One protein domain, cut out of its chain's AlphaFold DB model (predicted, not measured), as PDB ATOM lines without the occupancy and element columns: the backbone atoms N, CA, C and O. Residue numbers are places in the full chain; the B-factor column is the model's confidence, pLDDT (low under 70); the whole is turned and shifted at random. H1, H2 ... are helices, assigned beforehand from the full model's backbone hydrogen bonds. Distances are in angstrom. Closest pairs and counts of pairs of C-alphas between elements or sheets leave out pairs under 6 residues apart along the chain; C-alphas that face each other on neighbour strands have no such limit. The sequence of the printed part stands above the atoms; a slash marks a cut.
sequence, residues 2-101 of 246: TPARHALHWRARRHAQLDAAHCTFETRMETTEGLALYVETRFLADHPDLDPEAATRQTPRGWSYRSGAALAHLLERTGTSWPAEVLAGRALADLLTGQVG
ATOM      1  N   THR A   2     197.516 209.258 226.056       88.38
ATOM      2  CA  THR A   2     198.230 208.169 226.762       88.38
ATOM      3  C   THR A   2     197.924 206.748 226.244       88.38
ATOM      4  O   THR A   2     198.883 206.017 226.009       88.38
ATOM      5  N   PRO A   3     196.660 206.356 225.965       88.25
ATOM      6  CA  PRO A   3     196.370 205.020 225.432       88.25
ATOM      7  C   PRO A   3     197.034 204.731 224.077       88.25
ATOM      8  O   PRO A   3     197.561 203.642 223.879       88.25
ATOM      9  N   ALA A   4     197.101 205.720 223.174       92.81
ATOM     10  CA  ALA A   4     197.779 205.576 221.882       92.81
ATOM     11  C   ALA A   4     199.282 205.303 222.062       92.81
ATOM     12  O   ALA A   4     199.845 204.419 221.426       92.81
ATOM     13  N   ARG A   5     199.925 206.002 223.007       96.06
ATOM     14  CA  ARG A   5     201.341 205.781 223.345       96.06
ATOM     15  C   ARG A   5     201.593 204.397 223.956       96.06
ATOM     16  O   ARG A   5     202.667 203.842 223.737       96.06
ATOM     17  N   HIS A   6     200.633 203.848 224.705       93.50
ATOM     18  CA  HIS A   6     200.703 202.474 225.224       93.50
ATOM     19  C   HIS A   6     200.543 201.434 224.103       93.50
ATOM     20  O   HIS A   6     201.306 200.473 224.050       93.50
ATOM     21  N   ALA A   7     199.603 201.641 223.176       90.81
ATOM     22  CA  ALA A   7     199.427 200.766 222.014       90.81
ATOM     23  C   ALA A   7     200.687 200.735 221.131       90.81
ATOM     24  O   ALA A   7     201.172 199.661 220.779       90.81
ATOM     25  N   LEU A   8     201.284 201.903 220.856       95.50
ATOM     26  CA  LEU A   8     202.547 202.009 220.118       95.50
ATOM     27  C   LEU A   8     203.703 201.279 220.824       95.50
ATOM     28  O   LEU A   8     204.535 200.666 220.157       95.50
ATOM     29  N   HIS A   9     203.742 201.288 222.162       95.19
ATOM     30  CA  HIS A   9     204.748 200.541 222.922       95.19
ATOM     31  C   HIS A   9     204.616 199.030 222.700       95.19
ATOM     32  O   HIS A   9     205.608 198.364 222.400       95.19
ATOM     33  N   TRP A  10     203.398 198.490 222.792       90.62
ATOM     34  CA  TRP A  10     203.160 197.062 222.570       90.62
ATOM     35  C   TRP A  10     203.377 196.636 221.119       90.62
ATOM     36  O   TRP A  10     203.954 195.574 220.881       90.62
ATOM     37  N   ARG A  11     203.029 197.488 220.146       92.25
ATOM     38  CA  ARG A  11     203.371 197.254 218.737       92.25
ATOM     39  C   ARG A  11     204.885 197.167 218.541       92.25
ATOM     40  O   ARG A  11     205.359 196.210 217.937       92.25
ATOM     41  N   ALA A  12     205.653 198.105 219.099       93.88
ATOM     42  CA  ALA A  12     207.115 198.084 219.013       93.88
ATOM     43  C   ALA A  12     207.720 196.833 219.679       93.88
ATOM     44  O   ALA A  12     208.604 196.192 219.115       93.88
ATOM     45  N   ARG A  13     207.201 196.435 220.849       92.88
ATOM     46  CA  ARG A  13     207.584 195.195 221.550       92.88
ATOM     47  C   ARG A  13     207.333 193.934 220.720       92.88
ATOM     48  O   ARG A  13     208.113 192.990 220.829       92.88
ATOM     49  N   ARG A  14     206.250 193.905 219.939       90.00
ATOM     50  CA  ARG A  14     205.921 192.808 219.020       90.00
ATOM     51  C   ARG A  14     206.830 192.818 217.794       90.00
ATOM     52  O   ARG A  14     207.435 191.798 217.506       90.00
ATOM     53  N   HIS A  15     207.000 193.966 217.137       93.62
ATOM     54  CA  HIS A  15     207.894 194.100 215.978       93.62
ATOM     55  C   HIS A  15     209.338 193.703 216.303       93.62
ATOM     56  O   HIS A  15     209.995 193.084 215.481       93.62
ATOM     57  N   ALA A  16     209.817 193.974 217.520       94.50
ATOM     58  CA  ALA A  16     211.146 193.550 217.964       94.50
ATOM     59  C   ALA A  16     211.339 192.018 218.035       94.50
ATOM     60  O   ALA A  16     212.465 191.562 218.201       94.50
ATOM     61  N   GLN A  17     210.260 191.232 217.955       92.25
ATOM     62  CA  GLN A  17     210.289 189.763 217.925       92.25
ATOM     63  C   GLN A  17     210.122 189.202 216.507       92.25
ATOM     64  O   GLN A  17     210.176 187.990 216.321       92.25
ATOM     65  N   LEU A  18     209.888 190.067 215.522       89.88
ATOM     66  CA  LEU A  18     209.709 189.703 214.127       89.88
ATOM     67  C   LEU A  18     210.974 190.056 213.345       89.88
ATOM     68  O   LEU A  18     211.698 190.991 213.690       89.88
ATOM     69  N   ASP A  19     211.225 189.342 212.252       90.50
ATOM     70  CA  ASP A  19     212.238 189.783 211.299       90.50
ATOM     71  C   ASP A  19     211.786 191.045 210.531       90.50
ATOM     72  O   ASP A  19     210.630 191.492 210.579       90.50
ATOM     73  N   ALA A  20     212.729 191.639 209.799       91.00
ATOM     74  CA  ALA A  20     212.493 192.866 209.048       91.00
ATOM     75  C   ALA A  20     211.470 192.698 207.910       91.00
ATOM     76  O   ALA A  20     210.739 193.645 207.597       91.00
ATOM     77  N   ALA A  21     211.395 191.514 207.293       88.38
ATOM     78  CA  ALA A  21     210.469 191.247 206.197       88.38
ATOM     79  C   ALA A  21     209.026 191.180 206.714       88.38
ATOM     80  O   ALA A  21     208.143 191.829 206.150       88.38
ATOM     81  N   HIS A  22     208.803 190.504 207.841       88.81
ATOM     82  CA  HIS A  22     207.524 190.472 208.544       88.81
ATOM     83  C   HIS A  22     207.099 191.866 209.009       88.81
ATOM     84  O   HIS A  22     205.973 192.282 208.735       88.81
ATOM     85  N   CYS A  23     208.001 192.642 209.620       93.00
ATOM     86  CA  CYS A  23     207.701 194.025 210.010       93.00
ATOM     87  C   CYS A  23     207.278 194.894 208.813       93.00
ATOM     88  O   CYS A  23     206.349 195.701 208.919       93.00
ATOM     89  N   THR A  24     207.965 194.734 207.678       93.56
ATOM     90  CA  THR A  24     207.662 195.453 206.432       93.56
ATOM     91  C   THR A  24     206.302 195.043 205.883       93.56
ATOM     92  O   THR A  24     205.518 195.907 205.491       93.56
ATOM     93  N   PHE A  25     206.010 193.741 205.872       91.56
ATOM     94  CA  PHE A  25     204.721 193.212 205.450       91.56
ATOM     95  C   PHE A  25     203.586 193.794 206.295       91.56
ATOM     96  O   PHE A  25     202.687 194.416 205.738       91.56
ATOM     97  N   GLU A  26     203.651 193.673 207.623       93.44
ATOM     98  CA  GLU A  26     202.593 194.169 208.509       93.44
ATOM     99  C   GLU A  26     202.380 195.672 208.355       93.44
ATOM    100  O   GLU A  26     201.255 196.116 208.156       93.44
ATOM    101  N   THR A  27     203.461 196.456 208.324       95.06
ATOM    102  CA  THR A  27     203.374 197.915 208.147       95.06
ATOM    103  C   THR A  27     202.718 198.294 206.815       95.06
ATOM    104  O   THR A  27     201.915 199.231 206.747       95.06
ATOM    105  N   ARG A  28     203.027 197.561 205.737       94.69
ATOM    106  CA  ARG A  28     202.381 197.768 204.435       94.69
ATOM    107  C   ARG A  28     200.907 197.390 204.479       94.69
ATOM    108  O   ARG A  28     200.099 198.180 204.010       94.69
ATOM    109  N   MET A  29     200.554 196.253 205.073       94.69
ATOM    110  CA  MET A  29     199.165 195.789 205.160       94.69
ATOM    111  C   MET A  29     198.299 196.686 206.050       94.69
ATOM    112  O   MET A  29     197.166 196.992 205.682       94.69
ATOM    113  N   GLU A  30     198.838 197.166 207.174       95.88
ATOM    114  CA  GLU A  30     198.209 198.192 208.016       95.88
ATOM    115  C   GLU A  30     197.899 199.452 207.204       95.88
ATOM    116  O   GLU A  30     196.842 200.060 207.360       95.88
ATOM    117  N   THR A  31     198.807 199.830 206.304       95.12
ATOM    118  CA  THR A  31     198.637 201.013 205.463       95.12
ATOM    119  C   THR A  31     197.642 200.765 204.333       95.12
ATOM    120  O   THR A  31     196.732 201.557 204.146       95.12
ATOM    121  N   THR A  32     197.770 199.690 203.560       93.62
ATOM    122  CA  THR A  32     196.937 199.489 202.365       93.62
ATOM    123  C   THR A  32     195.533 199.016 202.716       93.62
ATOM    124  O   THR A  32     194.547 199.627 202.316       93.62
ATOM    125  N   GLU A  33     195.435 197.933 203.478       94.75
ATOM    126  CA  GLU A  33     194.160 197.274 203.773       94.75
ATOM    127  C   GLU A  33     193.510 197.896 205.009       94.75
ATOM    128  O   GLU A  33     192.295 198.081 205.058       94.75
ATOM    129  N   GLY A  34     194.322 198.300 205.991       96.50
ATOM    130  CA  GLY A  34     193.822 199.027 207.150       96.50
ATOM    131  C   GLY A  34     193.236 200.392 206.790       96.50
ATOM    132  O   GLY A  34     192.225 200.776 207.374       96.50
ATOM    133  N   LEU A  35     193.774 201.101 205.786       96.50
ATOM    134  CA  LEU A  35     193.135 202.328 205.296       96.50
ATOM    135  C   LEU A  35     191.833 202.072 204.539       96.50
ATOM    136  O   LEU A  35     190.909 202.875 204.660       96.50
ATOM    137  N   ALA A  36     191.723 200.968 203.799       96.31
ATOM    138  CA  ALA A  36     190.456 200.590 203.181       96.31
ATOM    139  C   ALA A  36     189.376 200.354 204.256       96.31
ATOM    140  O   ALA A  36     188.305 200.959 204.195       96.31
ATOM    141  N   LEU A  37     189.703 199.579 205.299       96.62
ATOM    142  CA  LEU A  37     188.804 199.350 206.434       96.62
ATOM    143  C   LEU A  37     188.515 200.641 207.224       96.62
ATOM    144  O   LEU A  37     187.411 200.843 207.728       96.62
ATOM    145  N   TYR A  38     189.486 201.546 207.334       97.56
ATOM    146  CA  TYR A  38     189.273 202.862 207.935       97.56
ATOM    147  C   TYR A  38     188.231 203.683 207.172       97.56
ATOM    148  O   TYR A  38     187.347 204.262 207.798       97.56
ATOM    149  N   VAL A  39     188.310 203.737 205.839       96.81
ATOM    150  CA  VAL A  39     187.335 204.472 205.015       96.81
ATOM    151  C   VAL A  39     185.929 203.910 205.219       96.81
ATOM    152  O   VAL A  39     184.990 204.682 205.420       96.81
ATOM    153  N   GLU A  40     185.795 202.583 205.232       97.12
ATOM    154  CA  GLU A  40     184.531 201.894 205.501       97.12
ATOM    155  C   GLU A  40     183.983 202.234 206.896       97.12
ATOM    156  O   GLU A  40     182.889 202.786 207.017       97.12
ATOM    157  N   THR A  41     184.764 201.981 207.949       97.12
ATOM    158  CA  THR A  41     184.342 202.245 209.338       97.12
ATOM    159  C   THR A  41     184.051 203.726 209.578       97.12
ATOM    160  O   THR A  41     183.091 204.057 210.266       97.12
ATOM    161  N   ARG A  42     184.795 204.645 208.949       96.06
ATOM    162  CA  ARG A  42     184.508 206.085 209.003       96.06
ATOM    163  C   ARG A  42     183.155 206.420 208.381       96.06
ATOM    164  O   ARG A  42     182.408 207.196 208.970       96.06
ATOM    165  N   PHE A  43     182.847 205.875 207.204       96.56
ATOM    166  CA  PHE A  43     181.568 206.122 206.532       96.56
ATOM    167  C   PHE A  43     180.383 205.594 207.352       96.56
ATOM    168  O   PHE A  43     179.339 206.238 207.415       96.56
ATOM    169  N   LEU A  44     180.574 204.459 208.027       96.88
ATOM    170  CA  LEU A  44     179.582 203.842 208.906       96.88
ATOM    171  C   LEU A  44     179.507 204.473 210.309       96.88
ATOM    172  O   LEU A  44     178.669 204.060 211.104       96.88
ATOM    173  N   ALA A  45     180.350 205.470 210.611       94.94
ATOM    174  CA  ALA A  45     180.515 206.037 211.953       94.94
ATOM    175  C   ALA A  45     180.803 204.972 213.033       94.94
ATOM    176  O   ALA A  45     180.349 205.085 214.172       94.94
ATOM    177  N   ASP A  46     181.581 203.957 212.660       95.06
ATOM    178  CA  ASP A  46     181.957 202.813 213.484       95.06
ATOM    179  C   ASP A  46     183.475 202.796 213.764       95.06
ATOM    180  O   ASP A  46     184.258 203.608 213.248       95.06
ATOM    181  N   HIS A  47     183.911 201.852 214.594       92.12
ATOM    182  CA  HIS A  47     185.305 201.621 214.937       92.12
ATOM    183  C   HIS A  47     185.725 200.183 214.624       92.12
ATOM    184  O   HIS A  47     184.924 199.260 214.737       92.12
ATOM    185  N   PRO A  48     186.999 199.960 214.251       90.81
ATOM    186  CA  PRO A  48     187.491 198.609 214.046       90.81
ATOM    187  C   PRO A  48     187.403 197.818 215.351       90.81
ATOM    188  O   PRO A  48     187.891 198.257 216.395       90.81
ATOM    189  N   ASP A  49     186.818 196.631 215.265       86.62
ATOM    190  CA  ASP A  49     186.739 195.699 216.380       86.62
ATOM    191  C   ASP A  49     188.133 195.141 216.720       86.62
ATOM    192  O   ASP A  49     188.753 194.411 215.936       86.62
ATOM    193  N   LEU A  50     188.620 195.489 217.909       84.31
ATOM    194  CA  LEU A  50     189.864 194.993 218.498       84.31
ATOM    195  C   LEU A  50     189.580 194.020 219.652       84.31
ATOM    196  O   LEU A  50     190.285 194.061 220.662       84.31
ATOM    197  N   ASP A  51     188.553 193.175 219.520       82.50
ATOM    198  CA  ASP A  51     188.252 192.118 220.486       82.50
ATOM    199  C   ASP A  51     189.514 191.286 220.803       82.50
ATOM    200  O   ASP A  51     190.077 190.645 219.903       82.50
ATOM    201  N   PRO A  52     189.986 191.292 222.067       73.12
ATOM    202  CA  PRO A  52     191.177 190.557 222.468       73.12
ATOM    203  C   PRO A  52     191.026 189.046 222.276       73.12
ATOM    204  O   PRO A  52     192.021 188.385 221.975       73.12
ATOM    205  N   GLU A  53     189.819 188.489 222.397       74.75
ATOM    206  CA  GLU A  53     189.601 187.061 222.172       74.75
ATOM    207  C   GLU A  53     189.699 186.724 220.685       74.75
ATOM    208  O   GLU A  53     190.426 185.803 220.307       74.75
ATOM    209  N   ALA A  54     189.025 187.481 219.815       78.50
ATOM    210  CA  ALA A  54     189.141 187.306 218.370       78.50
ATOM    211  C   ALA A  54     190.559 187.562 217.849       78.50
ATOM    212  O   ALA A  54     190.974 186.875 216.911       78.50
ATOM    213  N   ALA A  55     191.306 188.500 218.444       77.81
ATOM    214  CA  ALA A  55     192.670 188.845 218.040       77.81
ATOM    215  C   ALA A  55     193.610 187.629 218.052       77.81
ATOM    216  O   ALA A  55     194.429 187.486 217.147       77.81
ATOM    217  N   THR A  56     193.436 186.715 219.013       74.00
ATOM    218  CA  THR A  56     194.233 185.477 219.120       74.00
ATOM    219  C   THR A  56     194.064 184.524 217.936       74.00
ATOM    220  O   THR A  56     194.933 183.695 217.682       74.00
ATOM    221  N   ARG A  57     192.959 184.647 217.193       76.31
ATOM    222  CA  ARG A  57     192.620 183.792 216.047       76.31
ATOM    223  C   ARG A  57     192.881 184.471 214.702       76.31
ATOM    224  O   ARG A  57     192.621 183.876 213.658       76.31
ATOM    225  N   GLN A  58     193.339 185.723 214.701       80.44
ATOM    226  CA  GLN A  58     193.596 186.461 213.467       80.44
ATOM    227  C   GLN A  58     194.939 186.060 212.858       80.44
ATOM    228  O   GLN A  58     195.950 185.940 213.545       80.44
ATOM    229  N   THR A  59     194.971 185.942 211.531       81.00
ATOM    230  CA  THR A  59     196.244 185.893 210.803       81.00
ATOM    231  C   THR A  59     196.943 187.256 210.884       81.00
ATOM    232  O   THR A  59     196.265 188.273 211.065       81.00
ATOM    233  N   PRO A  60     198.272 187.338 210.669       82.69
ATOM    234  CA  PRO A  60     198.976 188.623 210.594       82.69
ATOM    235  C   PRO A  60     198.314 189.604 209.619       82.69
ATOM    236  O   PRO A  60     198.186 190.794 209.908       82.69
ATOM    237  N   ARG A  61     197.802 189.087 208.493       86.19
ATOM    238  CA  ARG A  61     197.019 189.862 207.526       86.19
ATOM    239  C   ARG A  61     195.723 190.394 208.143       86.19
ATOM    240  O   ARG A  61     195.517 191.600 208.120       86.19
ATOM    241  N   GLY A  62     194.880 189.528 208.714       87.75
ATOM    242  CA  GLY A  62     193.609 189.942 209.327       87.75
ATOM    243  C   GLY A  62     193.797 190.944 210.470       87.75
ATOM    244  O   GLY A  62     193.072 191.937 210.560       87.75
ATOM    245  N   TRP A  63     194.831 190.750 211.291       89.94
ATOM    246  CA  TRP A  63     195.204 191.694 212.342       89.94
ATOM    247  C   TRP A  63     195.637 193.056 211.783       89.94
ATOM    248  O   TRP A  63     195.230 194.094 212.311       89.94
ATOM    249  N   SER A  64     196.417 193.072 210.697       92.25
ATOM    250  CA  SER A  64     196.892 194.310 210.060       92.25
ATOM    251  C   SER A  64     195.738 195.207 209.597       92.25
ATOM    252  O   SER A  64     195.853 196.425 209.635       92.25
ATOM    253  N   TYR A  65     194.591 194.632 209.224       93.12
ATOM    254  CA  TYR A  65     193.439 195.409 208.753       93.12
ATOM    255  C   TYR A  65     192.856 196.220 209.909       93.12
ATOM    256  O   TYR A  65     192.736 197.443 209.844       93.12
ATOM    257  N   ARG A  66     192.551 195.527 211.010       94.38
ATOM    258  CA  ARG A  66     191.951 196.117 212.212       94.38
ATOM    259  C   ARG A  66     192.905 197.107 212.879       94.38
ATOM    260  O   ARG A  66     192.505 198.216 213.223       94.38
ATOM    261  N   SER A  67     194.175 196.727 213.029       94.12
ATOM    262  CA  SER A  67     195.195 197.585 213.644       94.12
ATOM    263  C   SER A  67     195.516 198.814 212.792       94.12
ATOM    264  O   SER A  67     195.558 199.918 213.333       94.12
ATOM    265  N   GLY A  68     195.645 198.672 211.470       96.44
ATOM    266  CA  GLY A  68     195.826 199.800 210.555       96.44
ATOM    267  C   GLY A  68     194.655 200.784 210.597       96.44
ATOM    268  O   GLY A  68     194.867 201.989 210.757       96.44
ATOM    269  N   ALA A  69     193.416 200.280 210.576       97.25
ATOM    270  CA  ALA A  69     192.233 201.121 210.729       97.25
ATOM    271  C   ALA A  69     192.211 201.852 212.082       97.25
ATOM    272  O   ALA A  69     191.898 203.042 212.148       97.25
ATOM    273  N   ALA A  70     192.591 201.171 213.166       96.25
ATOM    274  CA  ALA A  70     192.646 201.768 214.496       96.25
ATOM    275  C   ALA A  70     193.699 202.884 214.578       96.25
ATOM    276  O   ALA A  70     193.437 203.937 215.163       96.25
ATOM    277  N   LEU A  71     194.870 202.691 213.957       96.62
ATOM    278  CA  LEU A  71     195.905 203.724 213.854       96.62
ATOM    279  C   LEU A  71     195.398 204.953 213.087       96.62
ATOM    280  O   LEU A  71     195.610 206.074 213.544       96.62
ATOM    281  N   ALA A  72     194.686 204.758 211.974       97.12
ATOM    282  CA  ALA A  72     194.107 205.850 211.190       97.12
ATOM    283  C   ALA A  72     193.019 206.624 211.963       97.12
ATOM    284  O   ALA A  72     193.026 207.856 211.977       97.12
ATOM    285  N   HIS A  73     192.139 205.930 212.695       96.69
ATOM    286  CA  HIS A  73     191.180 206.573 213.609       96.69
ATOM    287  C   HIS A  73     191.879 207.374 214.714       96.69
ATOM    288  O   HIS A  73     191.436 208.467 215.070       96.69
ATOM    289  N   LEU A  74     192.986 206.868 215.266       95.75
ATOM    290  CA  LEU A  74     193.773 207.600 216.263       95.75
ATOM    291  C   LEU A  74     194.457 208.842 215.675       95.75
ATOM    292  O   LEU A  74     194.459 209.877 216.342       95.75
ATOM    293  N   LEU A  75     194.994 208.752 214.455       96.19
ATOM    294  CA  LEU A  75     195.572 209.883 213.722       96.19
ATOM    295  C   LEU A  75     194.533 210.982 213.482       96.19
ATOM    296  O   LEU A  75     194.800 212.144 213.775       96.19
ATOM    297  N   GLU A  76     193.328 210.616 213.038       95.81
ATOM    298  CA  GLU A  76     192.231 211.567 212.812       95.81
ATOM    299  C   GLU A  76     191.897 212.374 214.075       95.81
ATOM    300  O   GLU A  76     191.715 213.590 214.028       95.81
ATOM    301  N   ARG A  77     191.889 211.715 215.239       94.88
ATOM    302  CA  ARG A  77     191.583 212.349 216.533       94.88
ATOM    303  C   ARG A  77     192.610 213.386 216.982       94.88
ATOM    304  O   ARG A  77     192.346 214.101 217.947       94.88
ATOM    305  N   THR A  78     193.778 213.456 216.347       94.19
ATOM    306  CA  THR A  78     194.771 214.501 216.637       94.19
ATOM    307  C   THR A  78     194.446 215.826 215.945       94.19
ATOM    308  O   THR A  78     195.018 216.850 216.314       94.19
ATOM    309  N   GLY A  79     193.561 215.816 214.940       91.56
ATOM    310  CA  GLY A  79     193.216 216.985 214.129       91.56
ATOM    311  C   GLY A  79     194.306 217.432 213.145       91.56
ATOM    312  O   GLY A  79     194.121 218.428 212.451       91.56
ATOM    313  N   THR A  80     195.437 216.723 213.063       91.81
ATOM    314  CA  THR A  80     196.516 217.038 212.115       91.81
ATOM    315  C   THR A  80     196.291 216.297 210.802       91.81
ATOM    316  O   THR A  80     196.121 215.081 210.808       91.81
ATOM    317  N   SER A  81     196.336 217.002 209.667       93.88
ATOM    318  CA  SER A  81     196.231 216.359 208.351       93.88
ATOM    319  C   SER A  81     197.410 215.407 208.117       93.88
ATOM    320  O   SER A  81     198.569 215.801 208.218       93.88
ATOM    321  N   TRP A  82     197.104 214.146 207.820       96.56
ATOM    322  CA  TRP A  82     198.052 213.041 207.652       96.56
ATOM    323  C   TRP A  82     197.958 212.273 206.313       96.56
ATOM    324  O   TRP A  82     198.959 211.648 205.958       96.56
ATOM    325  N   PRO A  83     196.854 212.291 205.524       95.75
ATOM    326  CA  PRO A  83     196.755 211.446 204.325       95.75
ATOM    327  C   PRO A  83     197.872 211.651 203.292       95.75
ATOM    328  O   PRO A  83     198.375 210.679 202.734       95.75
ATOM    329  N   ALA A  84     198.304 212.896 203.067       95.69
ATOM    330  CA  ALA A  84     199.376 213.203 202.115       95.69
ATOM    331  C   ALA A  84     200.718 212.559 202.506       95.69
ATOM    332  O   ALA A  84     201.451 212.078 201.647       95.69
ATOM    333  N   GLU A  85     201.013 212.488 203.804       97.19
ATOM    334  CA  GLU A  85     202.236 211.869 204.320       97.19
ATOM    335  C   GLU A  85     202.231 210.347 204.122       97.19
ATOM    336  O   GLU A  85     203.263 209.751 203.813       97.19
ATOM    337  N   VAL A  86     201.063 209.711 204.257       96.19
ATOM    338  CA  VAL A  86     200.919 208.274 203.986       96.19
ATOM    339  C   VAL A  86     201.081 207.978 202.499       96.19
ATOM    340  O   VAL A  86     201.774 207.029 202.137       96.19
ATOM    341  N   LEU A  87     200.513 208.819 201.629       93.81
ATOM    342  CA  LEU A  87     200.721 208.720 200.179       93.81
ATOM    343  C   LEU A  87     202.194 208.923 199.788       93.81
ATOM    344  O   LEU A  87     202.654 208.323 198.820       93.81
ATOM    345  N   ALA A  88     202.948 209.702 200.568       95.94
ATOM    346  CA  ALA A  88     204.400 209.836 200.437       95.94
ATOM    347  C   ALA A  88     205.191 208.640 201.014       95.94
ATOM    348  O   ALA A  88     206.422 208.649 201.005       95.94
ATOM    349  N   GLY A  89     204.509 207.600 201.504       94.50
ATOM    350  CA  GLY A  89     205.106 206.345 201.960       94.50
ATOM    351  C   GLY A  89     205.412 206.274 203.455       94.50
ATOM    352  O   GLY A  89     206.060 205.318 203.887       94.50
ATOM    353  N   ARG A  90     204.970 207.242 204.268       96.56
ATOM    354  CA  ARG A  90     205.169 207.177 205.723       96.56
ATOM    355  C   ARG A  90     204.191 206.209 206.379       96.56
ATOM    356  O   ARG A  90     202.992 206.232 206.108       96.56
ATOM    357  N   ALA A  91     204.702 205.394 207.299       96.56
ATOM    358  CA  ALA A  91     203.893 204.446 208.052       96.56
ATOM    359  C   ALA A  91     202.951 205.150 209.045       96.56
ATOM    360  O   ALA A  91     203.332 206.119 209.709       96.56
ATOM    361  N   LEU A  92     201.742 204.602 209.218       97.44
ATOM    362  CA  LEU A  92     200.732 205.129 210.147       97.44
ATOM    363  C   LEU A  92     201.253 205.234 211.590       97.44
ATOM    364  O   LEU A  92     201.022 206.234 212.268       97.44
ATOM    365  N   ALA A  93     201.991 204.223 212.060       96.69
ATOM    366  CA  ALA A  93     202.541 204.198 213.415       96.69
ATOM    367  C   ALA A  93     203.592 205.300 213.656       96.69
ATOM    368  O   ALA A  93     203.631 205.886 214.743       96.69
ATOM    369  N   ASP A  94     204.407 205.621 212.648       96.81
ATOM    370  CA  ASP A  94     205.428 206.670 212.741       96.81
ATOM    371  C   ASP A  94     204.786 208.056 212.759       96.81
ATOM    372  O   ASP A  94     205.173 208.920 213.551       96.81
ATOM    373  N   LEU A  95     203.761 208.259 211.926       97.44
ATOM    374  CA  LEU A  95     202.959 209.481 211.934       97.44
ATOM    375  C   LEU A  95     202.284 209.683 213.287       97.44
ATOM    376  O   LEU A  95     202.371 210.769 213.863       97.44
ATOM    377  N   LEU A  96     201.680 208.624 213.833       97.38
ATOM    378  CA  LEU A  96     201.003 208.700 215.121       97.38
ATOM    379  C   LEU A  96     202.005 209.018 216.228       97.38
ATOM    380  O   LEU A  96     201.749 209.903 217.040       97.38
ATOM    381  N   THR A  97     203.173 208.370 216.219       97.25
ATOM    382  CA  THR A  97     204.270 208.660 217.155       97.25
ATOM    383  C   THR A  97     204.698 210.128 217.091       97.25
ATOM    384  O   THR A  97     204.884 210.752 218.134       97.25
ATOM    385  N   GLY A  98     204.795 210.708 215.890       96.38
ATOM    386  CA  GLY A  98     205.101 212.129 215.709       96.38
ATOM    387  C   GLY A  98     204.058 213.070 216.324       96.38
ATOM    388  O   GLY A  98     204.419 214.132 216.824       96.38
ATOM    389  N   GLN A  99     202.782 212.674 216.342       96.00
ATOM    390  CA  GLN A  99     201.678 213.500 216.845       96.00
ATOM    391  C   GLN A  99     201.402 213.313 218.344       96.00
ATOM    392  O   GLN A  99     201.046 214.268 219.033       96.00
ATOM    393  N   VAL A 100     201.549 212.094 218.877       96.50
ATOM    394  CA  VAL A 100     201.253 211.795 220.293       96.50
ATOM    395  C   VAL A 100     202.499 211.721 221.179       96.50
ATOM    396  O   VAL A 100     202.376 211.631 222.405       96.50
ATOM    397  N   GLY A 101     203.690 211.767 220.580       95.81
ATOM    398  CA  GLY A 101     204.978 211.621 221.245       95.81
ATOM    399  C   GLY A 101     205.405 210.163 221.445       95.81
ATOM    400  O   GLY A 101     204.697 209.214 221.105       95.81
TER     401      GLY A 101
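What this domain is: This is residues 2 to 101 of the 246 residues of an uncharacterized protein of Deinococcus actinosclerus (UniProt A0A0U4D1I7). Two long helices, H2 and H4, cross as an X at the core; H6 packs on H4, H1 packs on H6, and the short H3 and H5 lie far out. The 100 printed residues include six named helices, H1 to H6 in order, and no named strand: all helix. The whole is compact, radius of gyration of the C-alphas 12.8 A, spanning 32 by 27 by 26 A.

How they stand to each other: H2, residues 20 to 43, kinks 33 degrees near residue 36. It touches H4, residues 60 to 76, at a steep tilt of 58 degrees; the closest C-alphas, of Glu 30 and Gly 68, are 3.8 A apart. H6, residues 92 to 100, touches H4 residues 68 to 75 alone, closest C-alphas Leu 75 and Leu 96, 5.7 A. H1, residues 2 to 15, touches H6 with residues 4 to 8 alone, closest C-alphas Arg 5 and Val 100, 6.7 A. H3, residues 52 to 55, and H5, residues 83 to 87, touch no helix. Every O i to N i+4 pair is within hydrogen-bond range in H1, H2, H5 and H6, and 12 of 13 in H4; H3 is too short for one.

Where its parts are: H2 measures 33.7 A, H4 24.0 A and H1 20.2 A. C-alpha 20 is at (212.493, 192.866, 209.048), C-alpha 100 at (201.253, 211.795, 220.293).

The domain as a whole: The printed part has no cut, no long link and no residue under pLDDT 70.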